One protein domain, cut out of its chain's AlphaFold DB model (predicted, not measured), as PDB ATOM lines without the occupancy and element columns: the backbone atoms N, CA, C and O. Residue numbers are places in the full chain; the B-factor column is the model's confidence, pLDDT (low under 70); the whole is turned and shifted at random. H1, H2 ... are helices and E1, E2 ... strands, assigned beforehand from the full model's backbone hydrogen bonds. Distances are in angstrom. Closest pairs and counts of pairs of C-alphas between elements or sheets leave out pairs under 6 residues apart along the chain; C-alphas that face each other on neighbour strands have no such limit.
ATOM      1  N   ALA A 480      23.199 -13.572 109.848       83.44
ATOM      2  CA  ALA A 480      22.157 -14.237 109.071       83.44
ATOM      3  C   ALA A 480      21.011 -14.705 109.983       83.44
ATOM      4  O   ALA A 480      21.260 -15.084 111.125       83.44
ATOM      5  N   GLU A 481      19.788 -14.693 109.461       90.88
ATOM      6  CA  GLU A 481      18.587 -15.299 110.049       90.88
ATOM      7  C   GLU A 481      17.949 -16.231 109.008       90.88
ATOM      8  O   GLU A 481      17.925 -15.903 107.816       90.88
ATOM      9  N   ILE A 482      17.394 -17.365 109.442       91.56
ATOM     10  CA  ILE A 482      16.534 -18.211 108.599       91.56
ATOM     11  C   ILE A 482      15.152 -18.241 109.241       91.56
ATOM     12  O   ILE A 482      14.952 -18.856 110.283       91.56
ATOM     13  N   LEU A 483      14.196 -17.557 108.625       92.56
ATOM     14  CA  LEU A 483      12.869 -17.337 109.186       92.56
ATOM     15  C   LEU A 483      11.888 -18.417 108.730       92.56
ATOM     16  O   LEU A 483      11.795 -18.704 107.534       92.56
ATOM     17  N   ASP A 484      11.145 -18.989 109.674       89.75
ATOM     18  CA  ASP A 484       9.945 -19.781 109.390       89.75
ATOM     19  C   ASP A 484       8.755 -18.875 108.971       89.75
ATOM     20  O   ASP A 484       8.864 -17.645 109.029       89.75
ATOM     21  N   PRO A 485       7.606 -19.432 108.529       89.44
ATOM     22  CA  PRO A 485       6.444 -18.626 108.134       89.44
ATOM     23  C   PRO A 485       5.841 -17.765 109.249       89.44
ATOM     24  O   PRO A 485       5.144 -16.797 108.947       89.44
ATOM     25  N   ASP A 486       6.104 -18.108 110.511       88.25
ATOM     26  CA  ASP A 486       5.660 -17.356 111.686       88.25
ATOM     27  C   ASP A 486       6.663 -16.245 112.069       88.25
ATOM     28  O   ASP A 486       6.410 -15.459 112.983       88.25
ATOM     29  N   GLY A 487       7.784 -16.135 111.342       86.19
ATOM     30  CA  GLY A 487       8.820 -15.122 111.523       86.19
ATOM     31  C   GLY A 487       9.866 -15.463 112.584       86.19
ATOM     32  O   GLY A 487      10.618 -14.574 112.987       86.19
ATOM     33  N   ASN A 488       9.940 -16.712 113.053       89.12
ATOM     34  CA  ASN A 488      10.950 -17.134 114.022       89.12
ATOM     35  C   ASN A 488      12.245 -17.553 113.320       89.12
ATOM     36  O   ASN A 488      12.218 -18.317 112.355       89.12
ATOM     37  N   ASP A 489      13.388 -17.119 113.856       89.75
ATOM     38  CA  ASP A 489      14.704 -17.529 113.359       89.75
ATOM     39  C   ASP A 489      15.070 -18.941 113.840       89.75
ATOM     40  O   ASP A 489      15.338 -19.175 115.028       89.75
ATOM     41  N   ILE A 490      15.111 -19.897 112.911       87.50
ATOM     42  CA  ILE A 490      15.420 -21.297 113.215       87.50
ATOM     43  C   ILE A 490      16.886 -21.521 113.591       87.50
ATOM     44  O   ILE A 490      17.190 -22.511 114.261       87.50
ATOM     45  N   LEU A 491      17.790 -20.591 113.259       85.31
ATOM     46  CA  LEU A 491      19.182 -20.641 113.719       85.31
ATOM     47  C   LEU A 491      19.283 -20.413 115.235       85.31
ATOM     48  O   LEU A 491      20.180 -20.948 115.891       85.31
ATOM     49  N   VAL A 492      18.331 -19.668 115.805       85.12
ATOM     50  CA  VAL A 492      18.236 -19.402 117.246       85.12
ATOM     51  C   VAL A 492      17.402 -20.466 117.950       85.12
ATOM     52  O   VAL A 492      17.834 -21.011 118.967       85.12
ATOM     53  N   THR A 493      16.216 -20.787 117.423       84.31
ATOM     54  CA  THR A 493      15.304 -21.748 118.070       84.31
ATOM     55  C   THR A 493      15.791 -23.191 117.967       84.31
ATOM     56  O   THR A 493      15.361 -24.034 118.753       84.31
ATOM     57  N   ARG A 494      16.700 -23.481 117.022       81.75
ATOM     58  CA  ARG A 494      17.166 -24.833 116.674       81.75
ATOM     59  C   ARG A 494      16.017 -25.781 116.316       81.75
ATOM     60  O   ARG A 494      16.111 -26.989 116.539       81.75
ATOM     61  N   ALA A 495      14.920 -25.230 115.797       82.62
ATOM     62  CA  ALA A 495      13.799 -26.011 115.308       82.62
ATOM     63  C   ALA A 495      14.203 -26.774 114.041       82.62
ATOM     64  O   ALA A 495      14.873 -26.238 113.158       82.62
ATOM     65  N   ASN A 496      13.773 -28.030 113.949       83.31
ATOM     66  CA  ASN A 496      14.032 -28.846 112.774       83.31
ATOM     67  C   ASN A 496      13.081 -28.446 111.628       83.31
ATOM     68  O   ASN A 496      11.865 -28.431 111.841       83.31
ATOM     69  N   PRO A 497      13.595 -28.189 110.416       84.94
ATOM     70  CA  PRO A 497      12.797 -27.883 109.239       84.94
ATOM     71  C   PRO A 497      11.793 -28.981 108.889       84.94
ATOM     72  O   PRO A 497      12.106 -30.179 108.923       84.94
ATOM     73  N   MET A 498      10.587 -28.562 108.504       86.00
ATOM     74  CA  MET A 498       9.499 -29.454 108.113       86.00
ATOM     75  C   MET A 498       9.266 -29.418 106.605       86.00
ATOM     76  O   MET A 498       9.359 -28.376 105.958       86.00
ATOM     77  N   VAL A 499       8.933 -30.575 106.040       86.75
ATOM     78  CA  VAL A 499       8.640 -30.696 104.610       86.75
ATOM     79  C   VAL A 499       7.407 -29.881 104.238       86.75
ATOM     80  O   VAL A 499       6.387 -29.932 104.924       86.75
ATOM     81  N   GLY A 500       7.504 -29.151 103.126       84.12
ATOM     82  CA  GLY A 500       6.434 -28.288 102.617       84.12
ATOM     83  C   GLY A 500       6.338 -26.913 103.286       84.12
ATOM     84  O   GLY A 500       5.513 -26.108 102.862       84.12
ATOM     85  N   VAL A 501       7.179 -26.619 104.284       89.88
ATOM     86  CA  VAL A 501       7.275 -25.299 104.926       89.88
ATOM     87  C   VAL A 501       8.357 -24.469 104.238       89.88
ATOM     88  O   VAL A 501       9.474 -24.942 104.060       89.88
ATOM     89  N   THR A 502       8.041 -23.240 103.832       93.12
ATOM     90  CA  THR A 502       9.004 -22.350 103.164       93.12
ATOM     91  C   THR A 502       9.717 -21.468 104.179       93.12
ATOM     92  O   THR A 502       9.067 -20.736 104.921       93.12
ATOM     93  N   TYR A 503      11.045 -21.507 104.163       92.94
ATOM     94  CA  TYR A 503      11.923 -20.688 104.991       92.94
ATOM     95  C   TYR A 503      12.507 -19.535 104.174       92.94
ATOM     96  O   TYR A 503      12.737 -19.692 102.974       92.94
ATOM     97  N   THR A 504      12.749 -18.389 104.815       94.50
ATOM     98  CA  THR A 504      13.289 -17.175 104.175       94.50
ATOM     99  C   THR A 504      14.613 -16.770 104.813       94.50
ATOM    100  O   THR A 504      14.693 -16.634 106.030       94.50
ATOM    101  N   LEU A 505      15.643 -16.544 104.003       93.00
ATOM    102  CA  LEU A 505      16.928 -16.019 104.453       93.00
ATOM    103  C   LEU A 505      16.849 -14.502 104.640       93.00
ATOM    104  O   LEU A 505      16.351 -13.797 103.762       93.00
ATOM    105  N   LYS A 506      17.422 -14.004 105.737       90.94
ATOM    106  CA  LYS A 506      17.789 -12.595 105.881       90.94
ATOM    107  C   LYS A 506      19.252 -12.425 106.248       90.94
ATOM    108  O   LYS A 506      19.752 -13.088 107.151       90.94
ATOM    109  N   LEU A 507      19.931 -11.509 105.572       85.81
ATOM    110  CA  LEU A 507      21.330 -11.162 105.790       85.81
ATOM    111  C   LEU A 507      21.426  -9.714 106.249       85.81
ATOM    112  O   LEU A 507      20.790  -8.830 105.683       85.81
ATOM    113  N   PHE A 508      22.243  -9.472 107.266       80.94
ATOM    114  CA  PHE A 508      22.389  -8.169 107.895       80.94
ATOM    115  C   PHE A 508      23.839  -7.692 107.852       80.94
ATOM    116  O   PHE A 508      24.786  -8.464 108.044       80.94
ATOM    117  N   ASN A 509      24.010  -6.393 107.613       73.56
ATOM    118  CA  ASN A 509      25.310  -5.728 107.700       73.56
ATOM    119  C   ASN A 509      25.690  -5.394 109.160       73.56
ATOM    120  O   ASN A 509      24.956  -5.685 110.105       73.56
ATOM    121  N   ALA A 510      26.838  -4.731 109.341       63.09
ATOM    122  CA  ALA A 510      27.382  -4.340 110.649       63.09
ATOM    123  C   ALA A 510      26.449  -3.457 111.496       63.09
ATOM    124  O   ALA A 510      26.609  -3.384 112.711       63.09
ATOM    125  N   VAL A 511      25.493  -2.774 110.860       70.50
ATOM    126  CA  VAL A 511      24.543  -1.855 111.501       70.50
ATOM    127  C   VAL A 511      23.128  -2.439 111.581       70.50
ATOM    128  O   VAL A 511      22.171  -1.700 111.795       70.50
ATOM    129  N   ASN A 512      22.982  -3.766 111.450       73.38
ATOM    130  CA  ASN A 512      21.703  -4.491 111.499       73.38
ATOM    131  C   ASN A 512      20.674  -4.056 110.436       73.38
ATOM    132  O   ASN A 512      19.471  -4.222 110.636       73.38
ATOM    133  N   GLN A 513      21.114  -3.531 109.293       77.88
ATOM    134  CA  GLN A 513      20.228  -3.330 108.144       77.88
ATOM    135  C   GLN A 513      20.152  -4.609 107.313       77.88
ATOM    136  O   GLN A 513      21.175  -5.252 107.079       77.88
ATOM    137  N   ASP A 514      18.942  -4.949 106.871       81.44
ATOM    138  CA  ASP A 514      18.672  -6.066 105.964       81.44
ATOM    139  C   ASP A 514      19.284  -5.756 104.587       81.44
ATOM    140  O   ASP A 514      18.842  -4.848 103.882       81.44
ATOM    141  N   ILE A 515      20.344  -6.483 104.240       78.44
ATOM    142  CA  ILE A 515      21.074  -6.375 102.973       78.44
ATOM    143  C   ILE A 515      20.783  -7.554 102.045       78.44
ATOM    144  O   ILE A 515      21.455  -7.710 101.029       78.44
ATOM    145  N   THR A 516      19.794  -8.392 102.357       80.06
ATOM    146  CA  THR A 516      19.529  -9.639 101.621       80.06
ATOM    147  C   THR A 516      19.361  -9.400 100.124       80.06
ATOM    148  O   THR A 516      19.970 -10.089  99.316       80.06
ATOM    149  N   ALA A 517      18.609  -8.362  99.753       76.75
ATOM    150  CA  ALA A 517      18.340  -8.017  98.358       76.75
ATOM    151  C   ALA A 517      19.544  -7.413  97.606       76.75
ATOM    152  O   ALA A 517      19.454  -7.191  96.402       76.75
ATOM    153  N   THR A 518      20.648  -7.110  98.300       70.44
ATOM    154  CA  THR A 518      21.881  -6.595  97.676       70.44
ATOM    155  C   THR A 518      22.782  -7.710  97.143       70.44
ATOM    156  O   THR A 518      23.685  -7.435  96.356       70.44
ATOM    157  N   LEU A 519      22.530  -8.963  97.541       72.69
ATOM    158  CA  LEU A 519      23.285 -10.134  97.106       72.69
ATOM    159  C   LEU A 519      22.487 -10.890  96.036       72.69
ATOM    160  O   LEU A 519      21.320 -11.184  96.282       72.69
ATOM    161  N   PRO A 520      23.063 -11.217  94.865       77.00
ATOM    162  CA  PRO A 520      22.328 -11.906  93.805       77.00
ATOM    163  C   PRO A 520      21.794 -13.268  94.267       77.00
ATOM    164  O   PRO A 520      22.532 -14.073  94.836       77.00
ATOM    165  N   ALA A 521      20.518 -13.552  94.005       78.31
ATOM    166  CA  ALA A 521      19.836 -14.757  94.486       78.31
ATOM    167  C   ALA A 521      20.542 -16.060  94.056       78.31
ATOM    168  O   ALA A 521      20.564 -17.037  94.799       78.31
ATOM    169  N   GLU A 522      21.151 -16.067  92.875       79.62
ATOM    170  CA  GLU A 522      21.890 -17.185  92.288       79.62
ATOM    171  C   GLU A 522      23.186 -17.551  93.024       79.62
ATOM    172  O   GLU A 522      23.704 -18.642  92.818       79.62
ATOM    173  N   THR A 523      23.705 -16.667  93.879       80.19
ATOM    174  CA  THR A 523      24.930 -16.910  94.663       80.19
ATOM    175  C   THR A 523      24.652 -17.541  96.027       80.19
ATOM    176  O   THR A 523      25.576 -17.959  96.712       80.19
ATOM    177  N   LEU A 524      23.384 -17.619  96.439       87.19
ATOM    178  CA  LEU A 524      22.978 -18.099  97.759       87.19
ATOM    179  C   LEU A 524      22.511 -19.548  97.668       87.19
ATOM    180  O   LEU A 524      21.384 -19.798  97.249       87.19
ATOM    181  N   HIS A 525      23.358 -20.491  98.074       90.69
ATOM    182  CA  HIS A 525      23.102 -21.930  97.979       90.69
ATOM    183  C   HIS A 525      22.570 -22.501  99.293       90.69
ATOM    184  O   HIS A 525      23.188 -22.321 100.344       90.69
ATOM    185  N   TRP A 526      21.444 -23.215  99.237       93.31
ATOM    186  CA  TRP A 526      20.866 -23.892 100.398       93.31
ATOM    187  C   TRP A 526      21.431 -25.298 100.568       93.31
ATOM    188  O   TRP A 526      21.335 -26.134  99.667       93.31
ATOM    189  N   ASN A 527      21.924 -25.585 101.768       92.31
ATOM    190  CA  ASN A 527      22.527 -26.854 102.144       92.31
ATOM    191  C   ASN A 527      21.777 -27.479 103.328       92.31
ATOM    192  O   ASN A 527      21.303 -26.779 104.229       92.31
ATOM    193  N   LEU A 528      21.720 -28.810 103.345       90.44
ATOM    194  CA  LEU A 528      21.309 -29.594 104.506       90.44
ATOM    195  C   LEU A 528      22.535 -29.903 105.362       90.44
ATOM    196  O   LEU A 528      23.534 -30.425 104.861       90.44
ATOM    197  N   ASP A 529      22.445 -29.619 106.655       88.19
ATOM    198  CA  ASP A 529      23.563 -29.766 107.582       88.19
ATOM    199  C   ASP A 529      23.112 -30.318 108.942       88.19
ATOM    200  O   ASP A 529      22.059 -29.967 109.475       88.19
ATOM    201  N   GLY A 530      23.917 -31.202 109.523       85.69
ATOM    202  CA  GLY A 530      23.701 -31.780 110.845       85.69
ATOM    203  C   GLY A 530      23.037 -33.161 110.860       85.69
ATOM    204  O   GLY A 530      22.745 -33.787 109.838       85.69
ATOM    205  N   THR A 531      22.851 -33.675 112.077       84.62
ATOM    206  CA  THR A 531      22.242 -34.989 112.327       84.62
ATOM    207  C   THR A 531      20.727 -34.884 112.335       84.62
ATOM    208  O   THR A 531      20.154 -34.105 113.097       84.62
ATOM    209  N   ASN A 532      20.077 -35.712 111.522       81.69
ATOM    210  CA  ASN A 532      18.632 -35.768 111.439       81.69
ATOM    211  C   ASN A 532      18.026 -36.499 112.640       81.69
ATOM    212  O   ASN A 532      18.240 -37.692 112.851       81.69
ATOM    213  N   ASN A 533      17.220 -35.768 113.408       68.06
ATOM    214  CA  ASN A 533      16.575 -36.276 114.619       68.06
ATOM    215  C   ASN A 533      15.072 -36.564 114.425       68.06
ATOM    216  O   ASN A 533      14.369 -36.838 115.397       68.06
ATOM    217  N   ALA A 534      14.563 -36.494 113.189       65.31
ATOM    218  CA  ALA A 534      13.134 -36.510 112.864       65.31
ATOM    219  C   ALA A 534      12.745 -37.617 111.862       65.31
ATOM    220  O   ALA A 534      11.898 -37.406 110.997       65.31
ATOM    221  N   GLY A 535      13.332 -38.811 111.998       67.19
ATOM    222  CA  GLY A 535      12.830 -40.022 111.329       67.19
ATOM    223  C   GLY A 535      13.871 -40.880 110.613       67.19
ATOM    224  O   GLY A 535      13.559 -42.017 110.270       67.19
ATOM    225  N   CYS A 536      15.106 -40.403 110.419       71.62
ATOM    226  CA  CYS A 536      16.233 -41.203 109.922       71.62
ATOM    227  C   CYS A 536      17.520 -40.753 110.618       71.62
ATOM    228  O   CYS A 536      17.887 -39.595 110.504       71.62
ATOM    229  N   ASN A 537      18.215 -41.653 111.314       80.06
ATOM    230  CA  ASN A 537      19.423 -41.321 112.078       80.06
ATOM    231  C   ASN A 537      20.665 -41.232 111.161       80.06
ATOM    232  O   ASN A 537      21.535 -42.102 111.202       80.06
ATOM    233  N   ILE A 538      20.691 -40.232 110.274       85.31
ATOM    234  CA  ILE A 538      21.767 -39.951 109.308       85.31
ATOM    235  C   ILE A 538      22.257 -38.514 109.520       85.31
ATOM    236  O   ILE A 538      21.464 -37.618 109.804       85.31
ATOM    237  N   THR A 539      23.559 -38.294 109.358       88.06
ATOM    238  CA  THR A 539      24.179 -36.965 109.381       88.06
ATOM    239  C   THR A 539      24.554 -36.559 107.965       88.06
ATOM    240  O   THR A 539      25.233 -37.315 107.270       88.06
ATOM    241  N   LEU A 540      24.124 -35.367 107.555       86.75
ATOM    242  CA  LEU A 540      24.631 -34.691 106.364       86.75
ATOM    243  C   LEU A 540      25.515 -33.529 106.811       86.75
ATOM    244  O   LEU A 540      25.301 -32.949 107.873       86.75
ATOM    245  N   THR A 541      26.540 -33.222 106.030       87.62
ATOM    246  CA  THR A 541      27.414 -32.078 106.287       87.62
ATOM    247  C   THR A 541      27.529 -31.298 105.000       87.62
ATOM    248  O   THR A 541      28.001 -31.854 104.009       87.62
ATOM    249  N   ASP A 542      27.064 -30.051 105.018       87.31
ATOM    250  CA  ASP A 542      27.086 -29.152 103.861       87.31
ATOM    251  C   ASP A 542      26.537 -29.780 102.565       87.31
ATOM    252  O   ASP A 542      27.077 -29.585 101.477       87.31
ATOM    253  N   HIS A 543      25.460 -30.564 102.664       90.50
ATOM    254  CA  HIS A 543      24.884 -31.230 101.496       90.50
ATOM    255  C   HIS A 543      24.094 -30.237 100.645       90.50
ATOM    256  O   HIS A 543      23.011 -29.808 101.042       90.50
ATOM    257  N   ASP A 544      24.613 -29.908  99.466       89.94
ATOM    258  CA  ASP A 544      23.974 -28.986  98.526       89.94
ATOM    259  C   ASP A 544      22.632 -29.533  98.009       89.94
ATOM    260  O   ASP A 544      22.528 -30.622  97.428       89.94
ATOM    261  N   THR A 545      21.572 -28.750  98.202       90.06
ATOM    262  CA  THR A 545      20.211 -29.096  97.771       90.06
ATOM    263  C   THR A 545      19.966 -28.843  96.282       90.06
ATOM    264  O   THR A 545      18.947 -29.309  95.747       90.06
ATOM    265  N   GLY A 546      20.868 -28.106  95.626       87.94
ATOM    266  CA  GLY A 546      20.729 -27.571  94.273       87.94
ATOM    267  C   GLY A 546      19.778 -26.374  94.178       87.94
ATOM    268  O   GLY A 546      19.442 -25.960  93.069       87.94
ATOM    269  N   VAL A 547      19.295 -25.846  95.309       91.12
ATOM    270  CA  VAL A 547      18.391 -24.692  95.354       91.12
ATOM    271  C   VAL A 547      19.185 -23.436  95.677       91.12
ATOM    272  O   VAL A 547      19.852 -23.363  96.710       91.12
ATOM    273  N   THR A 548      19.055 -22.431  94.813       91.25
ATOM    274  CA  THR A 548      19.589 -21.089  95.042       91.25
ATOM    275  C   THR A 548      18.470 -20.079  95.262       91.25
ATOM    276  O   THR A 548      17.404 -20.194  94.652       91.25
ATOM    277  N   GLY A 549      18.713 -19.061  96.081       90.38
ATOM    278  CA  GLY A 549      17.810 -17.923  96.258       90.38
ATOM    279  C   GLY A 549      17.508 -17.596  97.714       90.38
ATOM    280  O   GLY A 549      18.092 -18.152  98.637       90.38
ATOM    281  N   TYR A 550      16.570 -16.677  97.935       92.19
ATOM    282  CA  TYR A 550      16.253 -16.188  99.283       92.19
ATOM    283  C   TYR A 550      15.324 -17.106 100.076       92.19
ATOM    284  O   TYR A 550      15.089 -16.858 101.256       92.19
ATOM    285  N   THR A 551      14.764 -18.138  99.447       93.38
ATOM    286  CA  THR A 551      13.819 -19.046 100.092       93.38
ATOM    287  C   THR A 551      14.133 -20.501  99.796       93.38
ATOM    288  O   THR A 551      14.658 -20.839  98.734       93.38
ATOM    289  N   PHE A 552      13.773 -21.375 100.734       93.62
ATOM    290  CA  PHE A 552      13.911 -22.817 100.586       93.62
ATOM    291  C   PHE A 552      12.744 -23.558 101.225       93.62
ATOM    292  O   PHE A 552      12.315 -23.234 102.332       93.62
ATOM    293  N   THR A 553      12.252 -24.584 100.536       92.81
ATOM    294  CA  THR A 553      11.177 -25.454 101.019       92.81
ATOM    295  C   THR A 553      11.710 -26.886 101.088       92.81
ATOM    296  O   THR A 553      11.954 -27.469 100.029       92.81
ATOM    297  N   PRO A 554      11.882 -27.484 102.286       90.19
ATOM    298  CA  PRO A 554      12.364 -28.854 102.422       90.19
ATOM    299  C   PRO A 554      11.453 -29.842 101.683       90.19
ATOM    300  O   PRO A 554      10.222 -29.803 101.802       90.19
ATOM    301  N   ARG A 555      12.062 -30.734 100.899       90.69
ATOM    302  CA  ARG A 555      11.387 -31.661  99.982       90.69
ATOM    303  C   ARG A 555      11.236 -33.054 100.598       90.69
ATOM    304  O   ARG A 555      12.059 -33.498 101.398       90.69
ATOM    305  N   THR A 556      10.198 -33.782 100.189       87.19
ATOM    306  CA  THR A 556      10.087 -35.228 100.457       87.19
ATOM    307  C   THR A 556      11.213 -35.994  99.756       87.19
ATOM    308  O   THR A 556      11.761 -35.512  98.767       87.19
ATOM    309  N   ASN A 557      11.517 -37.218 100.204       82.75
ATOM    310  CA  ASN A 557      12.555 -38.071  99.602       82.75
ATOM    311  C   ASN A 557      12.450 -38.168  98.066       82.75
ATOM    312  O   ASN A 557      13.430 -37.944  97.372       82.75
ATOM    313  N   ALA A 558      11.246 -38.390  97.524       83.00
ATOM    314  CA  ALA A 558      11.042 -38.520  96.075       83.00
ATOM    315  C   ALA A 558      11.490 -37.293  95.253       83.00
ATOM    316  O   ALA A 558      11.756 -37.428  94.063       83.00
ATOM    317  N   ASN A 559      11.565 -36.117  95.884       84.62
ATOM    318  CA  ASN A 559      11.928 -34.847  95.258       84.62
ATOM    319  C   ASN A 559      13.252 -34.273  95.796       84.62
ATOM    320  O   ASN A 559      13.686 -33.215  95.344       84.62
ATOM    321  N   SER A 560      13.871 -34.931  96.776       85.62
ATOM    322  CA  SER A 560      15.135 -34.522  97.378       85.62
ATOM    323  C   SER A 560      16.308 -35.173  96.646       85.62
ATOM    324  O   SER A 560      16.252 -36.342  96.271       85.62
ATOM    325  N   ASN A 561      17.407 -34.434  96.488       87.75
ATOM    326  CA  ASN A 561      18.666 -34.965  95.958       87.75
ATOM    327  C   ASN A 561      19.571 -35.576  97.049       87.75
ATOM    328  O   ASN A 561      20.675 -36.016  96.742       87.75
ATOM    329  N   SER A 562      19.128 -35.598  98.310       82.88
ATOM    330  CA  SER A 562      19.887 -36.158  99.438       82.88
ATOM    331  C   SER A 562      19.978 -37.687  99.416       82.88
ATOM    332  O   SER A 562      20.862 -38.264 100.043       82.88
ATOM    333  N   GLY A 563      19.059 -38.361  98.713       78.94
ATOM    334  CA  GLY A 563      19.018 -39.822  98.612       78.94
ATOM    335  C   GLY A 563      18.661 -40.548  99.918       78.94
ATOM    336  O   GLY A 563      18.762 -41.775  99.973       78.94
ATOM    337  N   VAL A 564      18.242 -39.826 100.966       83.56
ATOM    338  CA  VAL A 564      17.864 -40.409 102.262       83.56
ATOM    339  C   VAL A 564      16.351 -40.584 102.402       83.56
ATOM    340  O   VAL A 564      15.555 -39.788 101.909       83.56
ATOM    341  N   ALA A 565      15.935 -41.629 103.126       80.12
ATOM    342  CA  ALA A 565      14.530 -42.036 103.218       80.12
ATOM    343  C   ALA A 565      13.582 -40.959 103.792       80.12
ATOM    344  O   ALA A 565      12.406 -40.933 103.430       80.12
ATOM    345  N   CYS A 566      14.088 -40.060 104.641       77.19
ATOM    346  CA  CYS A 566      13.353 -38.938 105.239       77.19
ATOM    347  C   CYS A 566      13.226 -37.696 104.335       77.19
ATOM    348  O   CYS A 566      12.491 -36.776 104.688       77.19
ATOM    349  N   GLY A 567      13.899 -37.650 103.180       85.25
ATOM    350  CA  GLY A 567      14.028 -36.422 102.390       85.25
ATOM    351  C   GLY A 567      14.798 -35.330 103.135       85.25
ATOM    352  O   GLY A 567      15.656 -35.626 103.957       85.25
ATOM    353  N   ASP A 568      14.467 -34.066 102.873       87.25
ATOM    354  CA  ASP A 568      15.137 -32.909 103.492       87.25
ATOM    355  C   ASP A 568      14.658 -32.655 104.939       87.25
ATOM    356  O   ASP A 568      15.196 -31.798 105.639       87.25
ATOM    357  N   GLN A 569      13.624 -33.371 105.401       83.44
ATOM    358  CA  GLN A 569      13.027 -33.170 106.722       83.44
ATOM    359  C   GLN A 569      14.033 -33.438 107.831       83.44
ATOM    360  O   GLN A 569      14.663 -34.486 107.821       83.44
ATOM    361  N   GLY A 570      14.089 -32.595 108.863       79.38
ATOM    362  CA  GLY A 570      14.826 -32.927 110.084       79.38
ATOM    363  C   GLY A 570      16.323 -32.632 110.065       79.38
ATOM    364  O   GLY A 570      16.949 -32.773 111.112       79.38
ATOM    365  N   PHE A 571      16.886 -32.226 108.924       87.44
ATOM    366  CA  PHE A 571      18.243 -31.677 108.831       87.44
ATOM    367  C   PHE A 571      18.235 -30.180 109.128       87.44
ATOM    368  O   PHE A 571      17.258 -29.514 108.816       87.44
ATOM    369  N   GLY A 572      19.314 -29.628 109.676       88.06
ATOM    370  CA  GLY A 572      19.481 -28.178 109.753       88.06
ATOM    371  C   GLY A 572      19.597 -27.554 108.359       88.06
ATOM    372  O   GLY A 572      20.062 -28.200 107.420       88.06
ATOM    373  N   LEU A 573      19.170 -26.296 108.227       89.75
ATOM    374  CA  LEU A 573      19.400 -25.504 107.016       89.75
ATOM    375  C   LEU A 573      20.633 -24.635 107.203       89.75
ATOM    376  O   LEU A 573      20.790 -23.970 108.228       89.75
ATOM    377  N   LYS A 574      21.468 -24.597 106.175       88.88
ATOM    378  CA  LYS A 574      22.612 -23.700 106.071       88.88
ATOM    379  C   LYS A 574      22.581 -23.033 104.706       88.88
ATOM    380  O   LYS A 574      22.197 -23.664 103.730       88.88
ATOM    381  N   VAL A 575      22.980 -21.769 104.637       88.06
ATOM    382  CA  VAL A 575      23.177 -21.077 103.361       88.06
ATOM    383  C   VAL A 575      24.653 -20.759 103.205       88.06
ATOM    384  O   VAL A 575      25.272 -20.225 104.127       88.06
ATOM    385  N   THR A 576      25.214 -21.106 102.054       84.44
ATOM    386  CA  THR A 576      26.570 -20.722 101.652       84.44
ATOM    387  C   THR A 576      26.498 -19.685 100.537       84.44
ATOM    388  O   THR A 576      25.685 -19.830  99.624       84.44
ATOM    389  N   TYR A 577      27.333 -18.652 100.650       71.81
ATOM    390  CA  TYR A 577      27.523 -17.566  99.686       71.81
ATOM    391  C   TYR A 577      28.964 -17.590  99.184       71.81
ATOM    392  O   TYR A 577      29.857 -17.774 100.051       71.81
TER     393      TYR A 577
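What this domain is: This is residues 480 to 577 of the 577 residues of the protein "Invasin" of Budvicia aquatica (UniProt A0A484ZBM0). With little regular structure, the domain is a small, strongly twisted antiparallel sheet, E4 - E3 - E5, with an antiparallel two-strand ribbon, E1 - E2, towards one end and long loops between. The 98 printed residues have one named helix and five strands, in order E1, H1, E2, E3, E4, E5. It is mostly strand, with only 36 residues in named elements. It is compact, radius of gyration of the C-alphas 13.2 A, spanning 41 by 26 by 21 A.

How they stand to each other: Inner strand E3, residues 525 to 531, forms a hairpin with E4, residues 539 to 548, at 162 degrees; N 528 and O 543 are 2.8 A apart. E4 bends by 57 degrees at residue 542. E5, residues 572 to 576, is antiparallel to E3 at 144 degrees, N 527 and O 574 2.8 A apart. E1, residues 480 to 483, and E2, residues 503 to 508, are antiparallel, N 481 and O 506 2.8 A apart. H1, residues 490 to 493, too short for an O i to N i+4 pair, only grazes the sheet.

Where its parts are: E4 measures 21.9 A, E3 19.4 A. E1 begins at C-alpha 480 (22.157, -14.237, 109.071); E5 ends at C-alpha 576 (26.570, -20.722, 101.652).

The domain as a whole: The printed part has no cut. Links E2 to E3 and E4 to E5 are long. Residues 510 and 533 to 535 have pLDDT under 70.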